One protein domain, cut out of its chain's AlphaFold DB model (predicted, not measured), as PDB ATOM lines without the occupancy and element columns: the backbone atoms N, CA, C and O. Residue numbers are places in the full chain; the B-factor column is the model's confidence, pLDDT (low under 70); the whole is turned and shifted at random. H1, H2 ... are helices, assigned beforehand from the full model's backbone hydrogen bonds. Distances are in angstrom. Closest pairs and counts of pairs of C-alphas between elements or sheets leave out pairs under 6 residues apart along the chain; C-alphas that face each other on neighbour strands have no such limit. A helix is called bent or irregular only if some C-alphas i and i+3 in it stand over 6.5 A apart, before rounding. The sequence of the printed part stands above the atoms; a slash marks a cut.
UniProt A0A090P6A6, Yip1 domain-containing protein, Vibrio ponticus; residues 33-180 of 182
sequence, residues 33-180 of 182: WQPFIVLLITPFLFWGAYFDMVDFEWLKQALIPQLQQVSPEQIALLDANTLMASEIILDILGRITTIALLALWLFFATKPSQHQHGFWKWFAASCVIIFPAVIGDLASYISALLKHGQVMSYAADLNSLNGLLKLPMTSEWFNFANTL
ATOM      1  N   TRP A  33     164.489 205.771 193.123       91.81
ATOM      2  CA  TRP A  33     164.398 204.301 193.110       91.81
ATOM      3  C   TRP A  33     162.992 203.795 193.456       91.81
ATOM      4  O   TRP A  33     162.537 202.810 192.885       91.81
ATOM      5  N   GLN A  34     162.281 204.469 194.367       93.94
ATOM      6  CA  GLN A  34     160.954 204.023 194.804       93.94
ATOM      7  C   GLN A  34     159.892 204.037 193.687       93.94
ATOM      8  O   GLN A  34     159.198 203.028 193.554       93.94
ATOM      9  N   PRO A  35     159.785 205.080 192.830       95.44
ATOM     10  CA  PRO A  35     158.727 205.126 191.836       95.44
ATOM     11  C   PRO A  35     159.074 204.160 190.709       95.44
ATOM     12  O   PRO A  35     158.188 203.532 190.153       95.44
ATOM     13  N   PHE A  36     160.372 203.968 190.446       95.94
ATOM     14  CA  PHE A  36     160.882 202.952 189.544       95.94
ATOM     15  C   PHE A  36     160.459 201.547 189.978       95.94
ATOM     16  O   PHE A  36     159.852 200.842 189.187       95.94
ATOM     17  N   ILE A  37     160.706 201.148 191.233       95.94
ATOM     18  CA  ILE A  37     160.308 199.814 191.713       95.94
ATOM     19  C   ILE A  37     158.796 199.618 191.614       95.94
ATOM     20  O   ILE A  37     158.353 198.570 191.155       95.94
ATOM     21  N   VAL A  38     158.001 200.614 192.010       96.06
ATOM     22  CA  VAL A  38     156.541 200.512 191.915       96.06
ATOM     23  C   VAL A  38     156.098 200.355 190.457       96.06
ATOM     24  O   VAL A  38     155.339 199.433 190.180       96.06
ATOM     25  N   LEU A  39     156.637 201.153 189.527       96.00
ATOM     26  CA  LEU A  39     156.366 201.036 188.085       96.00
ATOM     27  C   LEU A  39     156.764 199.674 187.495       96.00
ATOM     28  O   LEU A  39     156.213 199.269 186.480       96.00
ATOM     29  N   LEU A  40     157.721 198.962 188.101       95.19
ATOM     30  CA  LEU A  40     158.096 197.613 187.667       95.19
ATOM     31  C   LEU A  40     157.228 196.513 188.283       95.19
ATOM     32  O   LEU A  40     157.136 195.431 187.712       95.19
ATOM     33  N   ILE A  41     156.615 196.756 189.443       95.88
ATOM     34  CA  ILE A  41     155.782 195.768 190.142       95.88
ATOM     35  C   ILE A  41     154.336 195.807 189.643       95.88
ATOM     36  O   ILE A  41     153.699 194.758 189.549       95.88
ATOM     37  N   THR A  42     153.799 196.984 189.312       94.50
ATOM     38  CA  THR A  42     152.393 197.113 188.903       94.50
ATOM     39  C   THR A  42     152.007 196.293 187.665       94.50
ATOM     40  O   THR A  42     150.913 195.724 187.704       94.50
ATOM     41  N   PRO A  43     152.873 196.077 186.648       93.44
ATOM     42  CA  PRO A  43     152.571 195.167 185.544       93.44
ATOM     43  C   PRO A  43     152.298 193.729 185.998       93.44
ATOM     44  O   PRO A  43     151.377 193.095 185.491       93.44
ATOM     45  N   PHE A  44     153.042 193.213 186.985       94.38
ATOM     46  CA  PHE A  44     152.804 191.866 187.522       94.38
ATOM     47  C   PHE A  44     151.430 191.763 188.179       94.38
ATOM     48  O   PHE A  44     150.732 190.769 188.000       94.38
ATOM     49  N   LEU A  45     151.046 192.793 188.938       94.25
ATOM     50  CA  LEU A  45     149.758 192.827 189.622       94.25
ATOM     51  C   LEU A  45     148.606 192.887 188.620       94.25
ATOM     52  O   LEU A  45     147.639 192.141 188.754       94.25
ATOM     53  N   PHE A  46     148.718 193.751 187.609       93.88
ATOM     54  CA  PHE A  46     147.682 193.898 186.595       93.88
ATOM     55  C   PHE A  46     147.571 192.657 185.705       93.88
ATOM     56  O   PHE A  46     146.492 192.074 185.628       93.88
ATOM     57  N   TRP A  47     148.660 192.222 185.064       94.50
ATOM     58  CA  TRP A  47     148.615 191.087 184.139       94.50
ATOM     59  C   TRP A  47     148.324 189.768 184.845       94.50
ATOM     60  O   TRP A  47     147.565 188.963 184.312       94.50
ATOM     61  N   GLY A  48     148.842 189.579 186.063       93.12
ATOM     62  CA  GLY A  48     148.489 188.434 186.899       93.12
ATOM     63  C   GLY A  48     146.984 188.365 187.150       93.12
ATOM     64  O   GLY A  48     146.364 187.339 186.902       93.12
ATOM     65  N   ALA A  49     146.376 189.483 187.552       92.50
ATOM     66  CA  ALA A  49     144.933 189.545 187.740       92.50
ATOM     67  C   ALA A  49     144.140 189.404 186.431       92.50
ATOM     68  O   ALA A  49     143.106 188.746 186.412       92.50
ATOM     69  N   TYR A  50     144.603 190.013 185.339       93.94
ATOM     70  CA  TYR A  50     143.939 189.935 184.040       93.94
ATOM     71  C   TYR A  50     143.846 188.487 183.544       93.94
ATOM     72  O   TYR A  50     142.763 188.056 183.156       93.94
ATOM     73  N   PHE A  51     144.945 187.726 183.596       93.06
ATOM     74  CA  PHE A  51     144.954 186.334 183.140       93.06
ATOM     75  C   PHE A  51     144.194 185.380 184.076       93.06
ATOM     76  O   PHE A  51     143.735 184.341 183.612       93.06
ATOM     77  N   ASP A  52     143.984 185.756 185.342       91.44
ATOM     78  CA  ASP A  52     143.083 185.051 186.271       91.44
ATOM     79  C   ASP A  52     141.591 185.311 185.966       91.44
ATOM     80  O   ASP A  52     140.730 184.494 186.290       91.44
ATOM     81  N   MET A  53     141.267 186.461 185.365       91.06
ATOM     82  CA  MET A  53     139.888 186.895 185.092       91.06
ATOM     83  C   MET A  53     139.413 186.603 183.667       91.06
ATOM     84  O   MET A  53     138.207 186.496 183.434       91.06
ATOM     85  N   VAL A  54     140.327 186.575 182.696       91.44
ATOM     86  CA  VAL A  54     139.996 186.432 181.275       91.44
ATOM     87  C   VAL A  54     139.547 185.006 180.956       91.44
ATOM     88  O   VAL A  54     140.124 184.033 181.436       91.44
ATOM     89  N   ASP A  55     138.546 184.869 180.087       90.12
ATOM     90  CA  ASP A  55     138.257 183.577 179.468       90.12
ATOM     91  C   ASP A  55     139.379 183.265 178.469       90.12
ATOM     92  O   ASP A  55     139.445 183.822 177.367       90.12
ATOM     93  N   PHE A  56     140.308 182.406 178.889       89.06
ATOM     94  CA  PHE A  56     141.482 182.083 178.091       89.06
ATOM     95  C   PHE A  56     141.134 181.335 176.798       89.06
ATOM     96  O   PHE A  56     141.785 181.559 175.778       89.06
ATOM     97  N   GLU A  57     140.100 180.490 176.803       88.38
ATOM     98  CA  GLU A  57     139.671 179.782 175.594       88.38
ATOM     99  C   GLU A  57     139.106 180.768 174.570       88.38
ATOM    100  O   GLU A  57     139.470 180.718 173.392       88.38
ATOM    101  N   TRP A  58     138.298 181.731 175.023       90.56
ATOM    102  CA  TRP A  58     137.831 182.831 174.181       90.56
ATOM    103  C   TRP A  58     138.996 183.673 173.641       90.56
ATOM    104  O   TRP A  58     139.065 183.936 172.437       90.56
ATOM    105  N   LEU A  59     139.942 184.056 174.505       89.56
ATOM    106  CA  LEU A  59     141.107 184.856 174.118       89.56
ATOM    107  C   LEU A  59     141.943 184.122 173.063       89.56
ATOM    108  O   LEU A  59     142.299 184.693 172.033       89.56
ATOM    109  N   LYS A  60     142.213 182.834 173.280       87.00
ATOM    110  CA  LYS A  60     142.957 181.991 172.346       87.00
ATOM    111  C   LYS A  60     142.243 181.880 171.001       87.00
ATOM    112  O   LYS A  60     142.882 182.060 169.966       87.00
ATOM    113  N   GLN A  61     140.930 181.649 170.992       87.19
ATOM    114  CA  GLN A  61     140.136 181.617 169.759       87.19
ATOM    115  C   GLN A  61     140.170 182.951 169.007       87.19
ATOM    116  O   GLN A  61     140.209 182.948 167.778       87.19
ATOM    117  N   ALA A  62     140.206 184.078 169.719       85.62
ATOM    118  CA  ALA A  62     140.326 185.398 169.110       85.62
ATOM    119  C   ALA A  62     141.730 185.666 168.526       85.62
ATOM    120  O   ALA A  62     141.846 186.371 167.522       85.62
ATOM    121  N   LEU A  63     142.783 185.084 169.112       82.88
ATOM    122  CA  LEU A  63     144.171 185.220 168.652       82.88
ATOM    123  C   LEU A  63     144.529 184.256 167.506       82.88
ATOM    124  O   LEU A  63     145.311 184.614 166.629       82.88
ATOM    125  N   ILE A  64     143.947 183.049 167.457       80.06
ATOM    126  CA  ILE A  64     144.264 182.021 166.443       80.06
ATOM    127  C   ILE A  64     144.188 182.546 164.996       80.06
ATOM    128  O   ILE A  64     145.155 182.338 164.265       80.06
ATOM    129  N   PRO A  65     143.121 183.243 164.549       78.56
ATOM    130  CA  PRO A  65     143.033 183.765 163.181       78.56
ATOM    131  C   PRO A  65     144.173 184.722 162.822       78.56
ATOM    132  O   PRO A  65     144.576 184.808 161.667       78.56
ATOM    133  N   GLN A  66     144.714 185.423 163.815       68.69
ATOM    134  CA  GLN A  66     145.806 186.382 163.647       68.69
ATOM    135  C   GLN A  66     147.162 185.666 163.580       68.69
ATOM    136  O   GLN A  66     148.103 186.161 162.966       68.69
ATOM    137  N   LEU A  67     147.237 184.465 164.156       65.88
ATOM    138  CA  LEU A  67     148.403 183.588 164.159       65.88
ATOM    139  C   LEU A  67     148.381 182.561 163.018       65.88
ATOM    140  O   LEU A  67     149.292 181.754 162.918       65.88
ATOM    141  N   GLN A  68     147.398 182.582 162.113       57.72
ATOM    142  CA  GLN A  68     147.370 181.685 160.942       57.72
ATOM    143  C   GLN A  68     148.537 181.910 159.961       57.72
ATOM    144  O   GLN A  68     148.786 181.070 159.101       57.72
ATOM    145  N   GLN A  69     149.280 183.013 160.100       59.41
ATOM    146  CA  GLN A  69     150.556 183.234 159.404       59.41
ATOM    147  C   GLN A  69     151.749 182.546 160.092       59.41
ATOM    148  O   GLN A  69     152.882 182.652 159.627       59.41
ATOM    149  N   VAL A  70     151.505 181.858 161.204       58.06
ATOM    150  CA  VAL A  70     152.506 181.331 162.123       58.06
ATOM    151  C   VAL A  70     152.419 179.799 162.173       58.06
ATOM    152  O   VAL A  70     151.351 179.214 162.000       58.06
ATOM    153  N   SER A  71     153.559 179.126 162.363       64.62
ATOM    154  CA  SER A  71     153.641 177.662 162.365       64.62
ATOM    155  C   SER A  71     152.762 177.017 163.459       64.62
ATOM    156  O   SER A  71     152.625 177.577 164.551       64.62
ATOM    157  N   PRO A  72     152.211 175.805 163.228       67.31
ATOM    158  CA  PRO A  72     151.392 175.078 164.210       67.31
ATOM    159  C   PRO A  72     152.071 174.873 165.575       67.31
ATOM    160  O   PRO A  72     151.403 174.780 166.602       67.31
ATOM    161  N   GLU A  73     153.403 174.841 165.592       68.06
ATOM    162  CA  GLU A  73     154.229 174.730 166.798       68.06
ATOM    163  C   GLU A  73     154.087 175.948 167.722       68.06
ATOM    164  O   GLU A  73     154.073 175.791 168.939       68.06
ATOM    165  N   GLN A  74     153.909 177.157 167.178       65.50
ATOM    166  CA  GLN A  74     153.714 178.363 167.994       65.50
ATOM    167  C   GLN A  74     152.298 178.447 168.570       65.50
ATOM    168  O   GLN A  74     152.108 178.997 169.649       65.50
ATOM    169  N   ILE A  75     151.314 177.828 167.912       68.81
ATOM    170  CA  ILE A  75     149.953 177.694 168.450       68.81
ATOM    171  C   ILE A  75     149.946 176.784 169.690       68.81
ATOM    172  O   ILE A  75     149.172 177.013 170.619       68.81
ATOM    173  N   ALA A  76     150.832 175.781 169.741       68.56
ATOM    174  CA  ALA A  76     151.008 174.926 170.917       68.56
ATOM    175  C   ALA A  76     151.652 175.661 172.108       68.56
ATOM    176  O   ALA A  76     151.434 175.261 173.248       68.56
ATOM    177  N   LEU A  77     152.386 176.752 171.851       69.06
ATOM    178  CA  LEU A  77     152.966 177.636 172.872       69.06
ATOM    179  C   LEU A  77     151.982 178.712 173.374       69.06
ATOM    180  O   LEU A  77     152.328 179.495 174.255       69.06
ATOM    181  N   LEU A  78     150.755 178.768 172.836       75.69
ATOM    182  CA  LEU A  78     149.690 179.647 173.333       75.69
ATOM    183  C   LEU A  78     149.058 179.049 174.591       75.69
ATOM    184  O   LEU A  78     147.952 178.494 174.559       75.69
ATOM    185  N   ASP A  79     149.784 179.171 175.693       84.94
ATOM    186  CA  ASP A  79     149.285 178.962 177.045       84.94
ATOM    187  C   ASP A  79     149.206 180.295 177.813       84.94
ATOM    188  O   ASP A  79     149.867 181.283 177.472       84.94
ATOM    189  N   ALA A  80     148.364 180.329 178.849       85.75
ATOM    190  CA  ALA A  80     148.089 181.538 179.619       85.75
ATOM    191  C   ALA A  80     149.336 182.096 180.316       85.75
ATOM    192  O   ALA A  80     149.513 183.311 180.361       85.75
ATOM    193  N   ASN A  81     150.230 181.231 180.804       89.75
ATOM    194  CA  ASN A  81     151.439 181.668 181.495       89.75
ATOM    195  C   ASN A  81     152.437 182.292 180.519       89.75
ATOM    196  O   ASN A  81     153.043 183.311 180.842       89.75
ATOM    197  N   THR A  82     152.579 181.728 179.317       88.94
ATOM    198  CA  THR A  82     153.451 182.284 178.273       88.94
ATOM    199  C   THR A  82     152.947 183.639 177.779       88.94
ATOM    200  O   THR A  82     153.743 184.576 177.657       88.94
ATOM    201  N   LEU A  83     151.637 183.791 177.544       89.38
ATOM    202  CA  LEU A  83     151.066 185.086 177.149       89.38
ATOM    203  C   LEU A  83     151.177 186.121 178.275       89.38
ATOM    204  O   LEU A  83     151.612 187.243 178.021       89.38
ATOM    205  N   MET A  84     150.880 185.736 179.517       92.75
ATOM    206  CA  MET A  84     151.056 186.600 180.686       92.75
ATOM    207  C   MET A  84     152.502 187.066 180.836       92.75
ATOM    208  O   MET A  84     152.755 188.260 180.974       92.75
ATOM    209  N   ALA A  85     153.460 186.139 180.777       92.56
ATOM    210  CA  ALA A  85     154.874 186.470 180.877       92.56
ATOM    211  C   ALA A  85     155.307 187.414 179.750       92.56
ATOM    212  O   ALA A  85     156.036 188.371 180.002       92.56
ATOM    213  N   SER A  86     154.820 187.187 178.528       89.69
ATOM    214  CA  SER A  86     155.112 188.043 177.376       89.69
ATOM    215  C   SER A  86     154.601 189.469 177.583       89.69
ATOM    216  O   SER A  86     155.355 190.416 177.370       89.69
ATOM    217  N   GLU A  87     153.363 189.640 178.051       91.44
ATOM    218  CA  GLU A  87     152.791 190.966 178.319       91.44
ATOM    219  C   GLU A  87     153.499 191.682 179.479       91.44
ATOM    220  O   GLU A  87     153.806 192.869 179.364       91.44
ATOM    221  N   ILE A  88     153.853 190.965 180.554       94.00
ATOM    222  CA  ILE A  88     154.650 191.515 181.663       94.00
ATOM    223  C   ILE A  88     156.020 191.990 181.161       94.00
ATOM    224  O   ILE A  88     156.454 193.093 181.497       94.00
ATOM    225  N   ILE A  89     156.707 191.177 180.351       92.38
ATOM    226  CA  ILE A  89     158.016 191.527 179.784       92.38
ATOM    227  C   ILE A  89     157.894 192.757 178.883       92.38
ATOM    228  O   ILE A  89     158.700 193.679 179.009       92.38
ATOM    229  N   LEU A  90     156.897 192.790 177.993       89.12
ATOM    230  CA  LEU A  90     156.667 193.923 177.097       89.12
ATOM    231  C   LEU A  90     156.360 195.206 177.871       89.12
ATOM    232  O   LEU A  90     156.903 196.253 177.523       89.12
ATOM    233  N   ASP A  91     155.561 195.132 178.934       91.50
ATOM    234  CA  ASP A  91     155.235 196.295 179.757       91.50
ATOM    235  C   ASP A  91     156.463 196.819 180.519       91.50
ATOM    236  O   ASP A  91     156.812 197.995 180.431       91.50
ATOM    237  N   ILE A  92     157.216 195.931 181.175       93.56
ATOM    238  CA  ILE A  92     158.452 196.294 181.885       93.56
ATOM    239  C   ILE A  92     159.479 196.918 180.935       93.56
ATOM    240  O   ILE A  92     160.043 197.976 181.230       93.56
ATOM    241  N   LEU A  93     159.734 196.284 179.788       92.62
ATOM    242  CA  LEU A  93     160.679 196.802 178.799       92.62
ATOM    243  C   LEU A  93     160.184 198.106 178.170       92.62
ATOM    244  O   LEU A  93     160.996 199.004 177.935       92.62
ATOM    245  N   GLY A  94     158.875 198.230 177.938       90.12
ATOM    246  CA  GLY A  94     158.231 199.451 177.467       90.12
ATOM    247  C   GLY A  94     158.474 200.608 178.429       90.12
ATOM    248  O   GLY A  94     159.033 201.629 178.034       90.12
ATOM    249  N   ARG A  95     158.186 200.419 179.721       92.38
ATOM    250  CA  ARG A  95     158.394 201.436 180.766       92.38
ATOM    251  C   ARG A  95     159.854 201.821 180.936       92.38
ATOM    252  O   ARG A  95     160.170 203.009 180.991       92.38
ATOM    253  N   ILE A  96     160.767 200.845 180.981       95.06
ATOM    254  CA  ILE A  96     162.211 201.122 181.075       95.06
ATOM    255  C   ILE A  96     162.664 201.940 179.865       95.06
ATOM    256  O   ILE A  96     163.363 202.941 180.032       95.06
ATOM    257  N   THR A  97     162.233 201.550 178.663       92.69
ATOM    258  CA  THR A  97     162.516 202.282 177.424       92.69
ATOM    259  C   THR A  97     161.986 203.711 177.495       92.69
ATOM    260  O   THR A  97     162.749 204.648 177.266       92.69
ATOM    261  N   THR A  98     160.722 203.906 177.874       92.38
ATOM    262  CA  THR A  98     160.092 205.227 178.002       92.38
ATOM    263  C   THR A  98     160.840 206.117 178.999       92.38
ATOM    264  O   THR A  98     161.202 207.250 178.671       92.38
ATOM    265  N   ILE A  99     161.153 205.602 180.193       95.56
ATOM    266  CA  ILE A  99     161.904 206.327 181.231       95.56
ATOM    267  C   ILE A  99     163.302 206.700 180.727       95.56
ATOM    268  O   ILE A  99     163.734 207.846 180.893       95.56
ATOM    269  N   ALA A 100     164.009 205.756 180.100       95.62
ATOM    270  CA  ALA A 100     165.360 205.964 179.592       95.62
ATOM    271  C   ALA A 100     165.392 206.986 178.449       95.62
ATOM    272  O   ALA A 100     166.245 207.873 178.458       95.62
ATOM    273  N   LEU A 101     164.451 206.912 177.502       95.38
ATOM    274  CA  LEU A 101     164.334 207.866 176.400       95.38
ATOM    275  C   LEU A 101     164.002 209.270 176.908       95.38
ATOM    276  O   LEU A 101     164.647 210.232 176.489       95.38
ATOM    277  N   LEU A 102     163.069 209.396 177.858       95.94
ATOM    278  CA  LEU A 102     162.747 210.683 178.475       95.94
ATOM    279  C   LEU A 102     163.957 211.259 179.225       95.94
ATOM    280  O   LEU A 102     164.272 212.441 179.090       95.94
ATOM    281  N   ALA A 103     164.681 210.421 179.968       96.38
ATOM    282  CA  ALA A 103     165.882 210.834 180.690       96.38
ATOM    283  C   ALA A 103     167.000 211.281 179.740       96.38
ATOM    284  O   ALA A 103     167.662 212.288 179.989       96.38
ATOM    285  N   LEU A 104     167.195 210.547 178.644       97.12
ATOM    286  CA  LEU A 104     168.176 210.860 177.612       97.12
ATOM    287  C   LEU A 104     167.834 212.180 176.916       97.12
ATOM    288  O   LEU A 104     168.708 213.029 176.729       97.12
ATOM    289  N   TRP A 105     166.556 212.375 176.587       96.31
ATOM    290  CA  TRP A 105     166.062 213.613 176.004       96.31
ATOM    291  C   TRP A 105     166.304 214.803 176.940       96.31
ATOM    292  O   TRP A 105     166.930 215.778 176.526       96.31
ATOM    293  N   LEU A 106     165.916 214.699 178.219       95.25
ATOM    294  CA  LEU A 106     166.148 215.743 179.228       95.25
ATOM    295  C   LEU A 106     167.641 216.028 179.426       95.25
ATOM    296  O   LEU A 106     168.050 217.188 179.519       95.25
ATOM    297  N   PHE A 107     168.473 214.986 179.444       95.44
ATOM    298  CA  PHE A 107     169.919 215.118 179.570       95.44
ATOM    299  C   PHE A 107     170.525 215.927 178.419       95.44
ATOM    300  O   PHE A 107     171.314 216.839 178.663       95.44
ATOM    301  N   PHE A 108     170.139 215.648 177.171       95.62
ATOM    302  CA  PHE A 108     170.629 216.416 176.026       95.62
ATOM    303  C   PHE A 108     170.035 217.821 175.956       95.62
ATOM    304  O   PHE A 108     170.781 218.775 175.735       95.62
ATOM    305  N   ALA A 109     168.731 217.965 176.201       94.38
ATOM    306  CA  ALA A 109     168.037 219.250 176.169       94.38
ATOM    307  C   ALA A 109     168.602 220.249 177.193       94.38
ATOM    308  O   ALA A 109     168.592 221.454 176.957       94.38
ATOM    309  N   THR A 110     169.137 219.754 178.314       93.62
ATOM    310  CA  THR A 110     169.676 220.590 179.396       93.62
ATOM    311  C   THR A 110     171.196 220.750 179.376       93.62
ATOM    312  O   THR A 110     171.728 221.480 180.208       93.62
ATOM    313  N   LYS A 111     171.913 220.179 178.394       89.69
ATOM    314  CA  LYS A 111     173.357 220.432 178.208       89.69
ATOM    315  C   LYS A 111     173.755 221.918 178.156       89.69
ATOM    316  O   LYS A 111     174.759 222.252 178.784       89.69
ATOM    317  N   PRO A 112     173.034 222.815 177.453       91.19
ATOM    318  CA  PRO A 112     173.399 224.234 177.413       91.19
ATOM    319  C   PRO A 112     173.005 225.009 178.684       91.19
ATOM    320  O   PRO A 112     173.303 226.196 178.784       91.19
ATOM    321  N   SER A 113     172.327 224.374 179.648       89.75
ATOM    322  CA  SER A 113     171.904 225.016 180.896       89.75
ATOM    323  C   SER A 113     173.091 225.336 181.804       89.75
ATOM    324  O   SER A 113     174.055 224.575 181.889       89.75
ATOM    325  N   GLN A 114     172.968 226.420 182.574       85.62
ATOM    326  CA  GLN A 114     173.901 226.768 183.650       85.62
ATOM    327  C   GLN A 114     173.931 225.703 184.762       85.62
ATOM    328  O   GLN A 114     174.958 225.501 185.410       85.62
ATOM    329  N   HIS A 115     172.816 224.999 184.976       81.00
ATOM    330  CA  HIS A 115     172.699 223.929 185.961       81.00
ATOM    331  C   HIS A 115     172.620 222.579 185.256       81.00
ATOM    332  O   HIS A 115     171.538 222.082 184.942       81.00
ATOM    333  N   GLN A 116     173.787 221.987 185.005       84.38
ATOM    334  CA  GLN A 116     173.873 220.659 184.412       84.38
ATOM    335  C   GLN A 116     173.577 219.576 185.454       84.38
ATOM    336  O   GLN A 116     173.990 219.639 186.617       84.38
ATOM    337  N   HIS A 117     172.851 218.554 185.021       89.69
ATOM    338  CA  HIS A 117     172.539 217.377 185.817       89.69
ATOM    339  C   HIS A 117     172.954 216.125 185.048       89.69
ATOM    340  O   HIS A 117     172.831 216.062 183.826       89.69
ATOM    341  N   GLY A 118     173.465 215.125 185.766       91.50
ATOM    342  CA  GLY A 118     173.825 213.842 185.168       91.50
ATOM    343  C   GLY A 118     172.595 213.050 184.724       91.50
ATOM    344  O   GLY A 118     171.502 213.232 185.265       91.50
ATOM    345  N   PHE A 119     172.798 212.118 183.790       93.62
ATOM    346  CA  PHE A 119     171.751 211.237 183.261       93.62
ATOM    347  C   PHE A 119     170.905 210.581 184.362       93.62
ATOM    348  O   PHE A 119     169.686 210.648 184.311       93.62
ATOM    349  N   TRP A 120     171.526 210.035 185.412       93.38
ATOM    350  CA  TRP A 120     170.805 209.344 186.490       93.38
ATOM    351  C   TRP A 120     169.863 210.238 187.303       93.38
ATOM    352  O   TRP A 120     168.859 209.759 187.824       93.38
ATOM    353  N   LYS A 121     170.142 211.545 187.382       93.69
ATOM    354  CA  LYS A 121     169.233 212.501 188.029       93.69
ATOM    355  C   LYS A 121     168.004 212.756 187.154       93.69
ATOM    356  O   LYS A 121     166.899 212.856 187.678       93.69
ATOM    357  N   TRP A 122     168.188 212.788 185.833       95.25
ATOM    358  CA  TRP A 122     167.081 212.824 184.878       95.25
ATOM    359  C   TRP A 122     166.325 211.501 184.808       95.25
ATOM    360  O   TRP A 122     165.110 211.530 184.726       95.25
ATOM    361  N   PHE A 123     167.002 210.362 184.948       95.81
ATOM    362  CA  PHE A 123     166.363 209.051 185.062       95.81
ATOM    363  C   PHE A 123     165.430 208.997 186.275       95.81
ATOM    364  O   PHE A 123     164.252 208.686 186.135       95.81
ATOM    365  N   ALA A 124     165.917 209.411 187.447       95.38
ATOM    366  CA  ALA A 124     165.100 209.536 188.650       95.38
ATOM    367  C   ALA A 124     163.895 210.479 188.453       95.38
ATOM    368  O   ALA A 124     162.806 210.206 188.960       95.38
ATOM    369  N   ALA A 125     164.083 211.580 187.715       95.50
ATOM    370  CA  ALA A 125     163.015 212.534 187.423       95.50
ATOM    371  C   ALA A 125     161.986 211.939 186.459       95.50
ATOM    372  O   ALA A 125     160.792 212.085 186.690       95.50
ATOM    373  N   SER A 126     162.433 211.209 185.437       96.25
ATOM    374  CA  SER A 126     161.574 210.476 184.511       96.25
ATOM    375  C   SER A 126     160.717 209.442 185.235       96.25
ATOM    376  O   SER A 126     159.525 209.379 184.965       96.25
ATOM    377  N   CYS A 127     161.260 208.705 186.212       96.12
ATOM    378  CA  CYS A 127     160.457 207.790 187.031       96.12
ATOM    379  C   CYS A 127     159.309 208.518 187.745       96.12
ATOM    380  O   CYS A 127     158.199 208.010 187.786       96.12
ATOM    381  N   VAL A 128     159.562 209.717 188.283       95.88
ATOM    382  CA  VAL A 128     158.537 210.562 188.921       95.88
ATOM    383  C   VAL A 128     157.516 211.090 187.907       95.88
ATOM    384  O   VAL A 128     156.325 211.104 188.204       95.88
ATOM    385  N   ILE A 129     157.967 211.515 186.723       95.62
ATOM    386  CA  ILE A 129     157.102 212.036 185.650       95.62
ATOM    387  C   ILE A 129     156.155 210.953 185.131       95.62
ATOM    388  O   ILE A 129     154.986 211.236 184.888       95.62
ATOM    389  N   ILE A 130     156.660 209.730 184.971       94.94
ATOM    390  CA  ILE A 130     155.914 208.578 184.456       94.94
ATOM    391  C   ILE A 130     155.052 207.917 185.540       94.94
ATOM    392  O   ILE A 130     154.043 207.296 185.230       94.94
ATOM    393  N   PHE A 131     155.375 208.121 186.820       96.00
ATOM    394  CA  PHE A 131     154.682 207.509 187.955       96.00
ATOM    395  C   PHE A 131     153.138 207.566 187.937       96.00
ATOM    396  O   PHE A 131     152.517 206.599 188.382       96.00
ATOM    397  N   PRO A 132     152.472 208.620 187.417       93.38
ATOM    398  CA  PRO A 132     151.018 208.623 187.302       93.38
ATOM    399  C   PRO A 132     150.415 207.476 186.481       93.38
ATOM    400  O   PRO A 132     149.235 207.186 186.660       93.38
ATOM    401  N   ALA A 133     151.208 206.780 185.663       92.50
ATOM    402  CA  ALA A 133     150.812 205.549 184.990       92.50
ATOM    403  C   ALA A 133     150.278 204.464 185.938       92.50
ATOM    404  O   ALA A 133     149.405 203.691 185.556       92.50
ATOM    405  N   VAL A 134     150.688 204.449 187.210       94.19
ATOM    406  CA  VAL A 134     150.131 203.525 188.219       94.19
ATOM    407  C   VAL A 134     148.604 203.668 188.351       94.19
ATOM    408  O   VAL A 134     147.902 202.698 188.632       94.19
ATOM    409  N   ILE A 135     148.057 204.868 188.109       92.88
ATOM    410  CA  ILE A 135     146.601 205.083 188.056       92.88
ATOM    411  C   ILE A 135     145.996 204.398 186.826       92.88
ATOM    412  O   ILE A 135     144.903 203.842 186.916       92.88
ATOM    413  N   GLY A 136     146.698 204.421 185.693       91.06
ATOM    414  CA  GLY A 136     146.304 203.703 184.486       91.06
ATOM    415  C   GLY A 136     146.268 202.189 184.694       91.06
ATOM    416  O   GLY A 136     145.292 201.570 184.289       91.06
ATOM    417  N   ASP A 137     147.224 201.613 185.434       92.31
ATOM    418  CA  ASP A 137     147.230 200.176 185.758       92.31
ATOM    419  C   ASP A 137     146.007 199.798 186.602       92.31
ATOM    420  O   ASP A 137     145.325 198.802 186.348       92.31
ATOM    421  N   LEU A 138     145.672 200.640 187.585       93.06
ATOM    422  CA  LEU A 138     144.465 200.473 188.389       93.06
ATOM    423  C   LEU A 138     143.193 200.610 187.537       93.06
ATOM    424  O   LEU A 138     142.251 199.836 187.703       93.06
ATOM    425  N   ALA A 139     143.152 201.575 186.618       91.44
ATOM    426  CA  ALA A 139     142.027 201.754 185.705       91.44
ATOM    427  C   ALA A 139     141.871 200.558 184.752       91.44
ATOM    428  O   ALA A 139     140.749 200.114 184.508       91.44
ATOM    429  N   SER A 140     142.980 200.006 184.265       91.31
ATOM    430  CA  SER A 140     143.038 198.781 183.469       91.31
ATOM    431  C   SER A 140     142.481 197.584 184.228       91.31
ATOM    432  O   SER A 140     141.608 196.885 183.712       91.31
ATOM    433  N   TYR A 141     142.897 197.399 185.483       91.25
ATOM    434  CA  TYR A 141     142.359 196.364 186.363       91.25
ATOM    435  C   TYR A 141     140.841 196.505 186.562       91.25
ATOM    436  O   TYR A 141     140.092 195.552 186.348       91.25
ATOM    437  N   ILE A 142     140.362 197.708 186.904       90.69
ATOM    438  CA  ILE A 142     138.925 197.973 187.089       90.69
ATOM    439  C   ILE A 142     138.154 197.722 185.784       90.69
ATOM    440  O   ILE A 142     137.084 197.118 185.800       90.69
ATOM    441  N   SER A 143     138.694 198.152 184.643       88.44
ATOM    442  CA  SER A 143     138.098 197.936 183.321       88.44
ATOM    443  C   SER A 143     137.975 196.446 182.984       88.44
ATOM    444  O   SER A 143     136.919 196.009 182.523       88.44
ATOM    445  N   ALA A 144     139.018 195.654 183.257       88.38
ATOM    446  CA  ALA A 144     139.001 194.207 183.060       88.38
ATOM    447  C   ALA A 144     137.942 193.527 183.944       88.38
ATOM    448  O   ALA A 144     137.156 192.720 183.446       88.38
ATOM    449  N   LEU A 145     137.852 193.931 185.218       87.56
ATOM    450  CA  LEU A 145     136.860 193.422 186.167       87.56
ATOM    451  C   LEU A 145     135.416 193.682 185.696       87.56
ATOM    452  O   LEU A 145     134.556 192.809 185.803       87.56
ATOM    453  N   LEU A 146     135.147 194.868 185.140       87.75
ATOM    454  CA  LEU A 146     133.811 195.265 184.676       87.75
ATOM    455  C   LEU A 146     133.396 194.623 183.344       87.75
ATOM    456  O   LEU A 146     132.207 194.568 183.042       87.75
ATOM    457  N   LYS A 147     134.346 194.152 182.529       82.12
ATOM    458  CA  LYS A 147     134.078 193.550 181.209       82.12
ATOM    459  C   LYS A 147     133.938 192.022 181.231       82.12
ATOM    460  O   LYS A 147     133.902 191.406 180.168       82.12
ATOM    461  N   HIS A 148     133.840 191.416 182.416       74.25
ATOM    462  CA  HIS A 148     133.526 189.993 182.610       74.25
ATOM    463  C   HIS A 148     134.417 189.018 181.814       74.25
ATOM    464  O   HIS A 148     133.940 188.004 181.316       74.25
ATOM    465  N   GLY A 149     135.710 189.327 181.669       69.88
ATOM    466  CA  GLY A 149     136.688 188.389 181.106       69.88
ATOM    467  C   GLY A 149     136.755 188.305 179.575       69.88
ATOM    468  O   GLY A 149     137.521 187.494 179.065       69.88
ATOM    469  N   GLN A 150     136.032 189.147 178.825       84.06
ATOM    470  CA  GLN A 150     136.103 189.196 177.351       84.06
ATOM    471  C   GLN A 150     136.763 190.486 176.849       84.06
ATOM    472  O   GLN A 150     136.151 191.341 176.204       84.06
ATOM    473  N   VAL A 151     138.042 190.655 177.180       86.25
ATOM    474  CA  VAL A 151     138.847 191.809 176.761       86.25
ATOM    475  C   VAL A 151     140.139 191.303 176.152       86.25
ATOM    476  O   VAL A 151     140.848 190.543 176.798       86.25
ATOM    477  N   MET A 152     140.462 191.734 174.932       87.12
ATOM    478  CA  MET A 152     141.749 191.412 174.305       87.12
ATOM    479  C   MET A 152     142.904 192.045 175.085       87.12
ATOM    480  O   MET A 152     142.758 193.174 175.557       87.12
ATOM    481  N   SER A 153     144.056 191.370 175.160       85.25
ATOM    482  CA  SER A 153     145.212 191.846 175.939       85.25
ATOM    483  C   SER A 153     145.646 193.257 175.521       85.25
ATOM    484  O   SER A 153     145.703 194.160 176.353       85.25
ATOM    485  N   TYR A 154     145.784 193.511 174.216       81.56
ATOM    486  CA  TYR A 154     146.153 194.827 173.668       81.56
ATOM    487  C   TYR A 154     145.147 195.958 173.960       81.56
ATOM    488  O   TYR A 154     145.454 197.126 173.739       81.56
ATOM    489  N   ALA A 155     143.923 195.625 174.378       84.50
ATOM    490  CA  ALA A 155     142.877 196.583 174.736       84.50
ATOM    491  C   ALA A 155     142.637 196.655 176.254       84.50
ATOM    492  O   ALA A 155     141.838 197.481 176.707       84.50
ATOM    493  N   ALA A 156     143.275 195.773 177.025       88.44
ATOM    494  CA  ALA A 156     143.194 195.735 178.477       88.44
ATOM    495  C   ALA A 156     144.171 196.737 179.115       88.44
ATOM    496  O   ALA A 156     143.850 197.331 180.145       88.44
ATOM    497  N   ASP A 157     145.319 196.971 178.480       88.94
ATOM    498  CA  ASP A 157     146.332 197.936 178.914       88.94
ATOM    499  C   ASP A 157     146.019 199.364 178.421       88.94
ATOM    500  O   ASP A 157     146.210 199.709 177.250       88.94
ATOM    501  N   LEU A 158     145.547 200.209 179.342       89.19
ATOM    502  CA  LEU A 158     145.201 201.612 179.114       89.19
ATOM    503  C   LEU A 158     146.418 202.545 179.156       89.19
ATOM    504  O   LEU A 158     146.288 203.713 178.794       89.19
ATOM    505  N   ASN A 159     147.578 202.047 179.586       90.88
ATOM    506  CA  ASN A 159     148.838 202.782 179.614       90.88
ATOM    507  C   ASN A 159     149.634 202.655 178.313       90.88
ATOM    508  O   ASN A 159     150.582 203.411 178.083       90.88
ATOM    509  N   SER A 160     149.236 201.740 177.431       88.12
ATOM    510  CA  SER A 160     149.753 201.687 176.069       88.12
ATOM    511  C   SER A 160     149.202 202.832 175.213       88.12
ATOM    512  O   SER A 160     148.032 203.217 175.313       88.12
ATOM    513  N   LEU A 161     150.019 203.347 174.288       86.25
ATOM    514  CA  LEU A 161     149.543 204.284 173.266       86.25
ATOM    515  C   LEU A 161     148.388 203.666 172.460       86.25
ATOM    516  O   LEU A 161     147.454 204.366 172.064       86.25
ATOM    517  N   ASN A 162     148.410 202.348 172.259       88.31
ATOM    518  CA  ASN A 162     147.319 201.642 171.605       88.31
ATOM    519  C   ASN A 162     146.028 201.595 172.441       88.31
ATOM    520  O   ASN A 162     144.946 201.609 171.864       88.31
ATOM    521  N   GLY A 163     146.101 201.617 173.771       83.75
ATOM    522  CA  GLY A 163     144.934 201.750 174.647       83.75
ATOM    523  C   GLY A 163     144.173 203.061 174.410       83.75
ATOM    524  O   GLY A 163     142.939 203.092 174.462       83.75
ATOM    525  N   LEU A 164     144.902 204.126 174.053       83.31
ATOM    526  CA  LEU A 164     144.335 205.412 173.643       83.31
ATOM    527  C   LEU A 164     143.830 205.391 172.193       83.31
ATOM    528  O   LEU A 164     142.691 205.778 171.930       83.31
ATOM    529  N   LEU A 165     144.680 204.965 171.253       87.31
ATOM    530  CA  LEU A 165     144.406 205.037 169.812       87.31
ATOM    531  C   LEU A 165     143.436 203.959 169.313       87.31
ATOM    532  O   LEU A 165     142.781 204.155 168.292       87.31
ATOM    533  N   LYS A 166     143.347 202.832 170.025       84.62
ATOM    534  CA  LYS A 166     142.523 201.658 169.710       84.62
ATOM    535  C   LYS A 166     142.726 201.172 168.275       84.62
ATOM    536  O   LYS A 166     141.757 200.875 167.573       84.62
ATOM    537  N   LEU A 167     143.982 201.117 167.828       85.56
ATOM    538  CA  LEU A 167     144.293 200.686 166.471       85.56
ATOM    539  C   LEU A 167     143.935 199.202 166.309       85.56
ATOM    540  O   LEU A 167     144.204 198.398 167.209       85.56
ATOM    541  N   PRO A 168     143.346 198.811 165.165       83.19
ATOM    542  CA  PRO A 168     143.153 197.406 164.856       83.19
ATOM    543  C   PRO A 168     144.509 196.736 164.611       83.19
ATOM    544  O   PRO A 168     145.459 197.374 164.158       83.19
ATOM    545  N   MET A 169     144.575 195.423 164.824       78.69
ATOM    546  CA  MET A 169     145.791 194.626 164.595       78.69
ATOM    547  C   MET A 169     146.271 194.620 163.140       78.69
ATOM    548  O   MET A 169     147.419 194.295 162.869       78.69
ATOM    549  N   THR A 170     145.411 195.008 162.200       82.56
ATOM    550  CA  THR A 170     145.754 195.182 160.784       82.56
ATOM    551  C   THR A 170     146.514 196.480 160.494       82.56
ATOM    552  O   THR A 170     146.965 196.679 159.371       82.56
ATOM    553  N   SER A 171     146.637 197.385 161.470       86.75
ATOM    554  CA  SER A 171     147.366 198.641 161.306       86.75
ATOM    555  C   SER A 171     148.878 198.414 161.335       86.75
ATOM    556  O   SER A 171     149.395 197.783 162.253       86.75
ATOM    557  N   GLU A 172     149.609 199.030 160.404       90.38
ATOM    558  CA  GLU A 172     151.083 199.026 160.394       90.38
ATOM    559  C   GLU A 172     151.688 199.624 161.679       90.38
ATOM    560  O   GLU A 172     152.781 199.251 162.100       90.38
ATOM    561  N   TRP A 173     150.950 200.516 162.348       89.50
ATOM    562  CA  TRP A 173     151.368 201.169 163.591       89.50
ATOM    563  C   TRP A 173     150.995 200.388 164.852       89.50
ATOM    564  O   TRP A 173     151.360 200.814 165.947       89.50
ATOM    565  N   PHE A 174     150.294 199.256 164.723       86.62
ATOM    566  CA  PHE A 174     149.793 198.493 165.866       86.62
ATOM    567  C   PHE A 174     150.920 198.101 166.829       86.62
ATOM    568  O   PHE A 174     150.862 198.428 168.011       86.62
ATOM    569  N   ASN A 175     151.987 197.478 166.319       85.94
ATOM    570  CA  ASN A 175     153.109 197.027 167.150       85.94
ATOM    571  C   ASN A 175     153.830 198.192 167.834       85.94
ATOM    572  O   ASN A 175     154.190 198.101 169.008       85.94
ATOM    573  N   PHE A 176     154.003 199.306 167.120       86.69
ATOM    574  CA  PHE A 176     154.611 200.512 167.674       86.69
ATOM    575  C   PHE A 176     153.761 201.082 168.818       86.69
ATOM    576  O   PHE A 176     154.266 201.291 169.921       86.69
ATOM    577  N   ALA A 177     152.460 201.269 168.584       87.19
ATOM    578  CA  ALA A 177     151.537 201.797 169.582       87.19
ATOM    579  C   ALA A 177     151.365 200.855 170.785       87.19
ATOM    580  O   ALA A 177     151.153 201.322 171.900       87.19
ATOM    581  N   ASN A 178     151.466 199.539 170.582       84.12
ATOM    582  CA  ASN A 178     151.359 198.557 171.660       84.12
ATOM    583  C   ASN A 178     152.641 198.465 172.510       84.12
ATOM    584  O   ASN A 178     152.580 198.106 173.683       84.12
ATOM    585  N   THR A 179     153.801 198.790 171.929       83.50
ATOM    586  CA  THR A 179     155.101 198.780 172.627       83.50
ATOM    587  C   THR A 179     155.321 200.047 173.451       83.50
ATOM    588  O   THR A 179     155.935 199.994 174.516       83.50
ATOM    589  N   LEU A 180     154.836 201.201 172.978       82.88
ATOM    590  CA  LEU A 180     154.975 202.457 173.708       82.88
ATOM    591  C   LEU A 180     153.998 202.487 174.892       82.88
ATOM    592  O   LEU A 180     152.806 202.741 174.710       82.88
TER     593      LEU A 180
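Overview. This is residues 33 to 180 of the 182 residues of the protein "Yip1 domain-containing protein" of Vibrio ponticus (UniProt A0A090P6A6). Two long helices, H1 and H4, lie side by side and run opposite ways, with H6 along H1 and H5 crossing steeply near the end of H4. The short helices H7, H8 and H9 fold back as a small cluster beside H6 and H4, while H2 and H3 make one end of the long axis and the link from H4 to H5 makes the other. The printed part has 148 residues, with nine named helices, H1 to H9 in chain order, and no named strand; the class is all helix. It is only just compact, close to loose, with a radius of gyration of the C-alphas of 17.6 A, and is elongated, spanning 58 by 30 by 25 A.

Arrangement. H1, residues 33 to 53, and H4, residues 80 to 109, are the hubs, touching three helices each. They touch at a shallow tilt of 28 degrees, opposite ways, with Pro 43 and Ile 88 the closest C-alphas at 5.7 A. H2, residues 56 to 66, touches no helix; its closest C-alpha pair with H4 is Phe 56 and Ala 80, 6.8 A apart, close but not clearly touching. H3, residues 72 to 76, is apart from H4. H5, residues 119 to 130, touches H4 at residues 99 to 107 alone, at a steep tilt of 58 degrees, with the C-alphas of Ala 103 and Phe 123 closest at 4.7 A. H5 also touches H1, closest at C-alphas 36 and 127, 5.5 A. H6, residues 133 to 146, touches H1 at a shallow tilt of 11 degrees, the same way, closest at C-alphas 46 and 141, 5.9 A. H7, residues 153 to 156, touches H6, closest at C-alphas 140 and 156, 5.9 A. H8, residues 161 to 165, touches H7 only at the corner, closest at C-alphas 155 and 163, 5.6 A. H9, residues 174 to 179, touches H8, closest at C-alphas 162 and 177, 4.7 A, and only just touches H4, with 3 pairs of C-alphas within 8 A, closest at C-alphas 94 and 179, 5.8 A. Every O i to N i+4 pair is within hydrogen-bond range in H3, H4, H5, H6, H8 and H9; H1 has 15 of 17, H2 has 5 of 7, and H7 is too short for one.

Along the chain. H1 begins at C-alpha 33 (164.398, 204.301, 193.110) and measures 31.1 A; H4 measures 42.8 A and ends at C-alpha 109 (168.037, 219.250, 176.169). H2 is only just irregular, with C-alphas 62 and 65 6.7 A apart. H6 measures 19.9 A, and H9 ends at C-alpha 179 (155.101, 198.780, 172.627).

Size, cuts and confidence. The C-alphas farthest apart are those of Pro 72 and Gln 114, 59.6 A. The printed part has no cut and no long link. Residues 68 to 74, of which 72 to 74 belong to H3, stand free. Mean pLDDT of the printed part is 88.1; residues 66 to 77 and 149 are under 70.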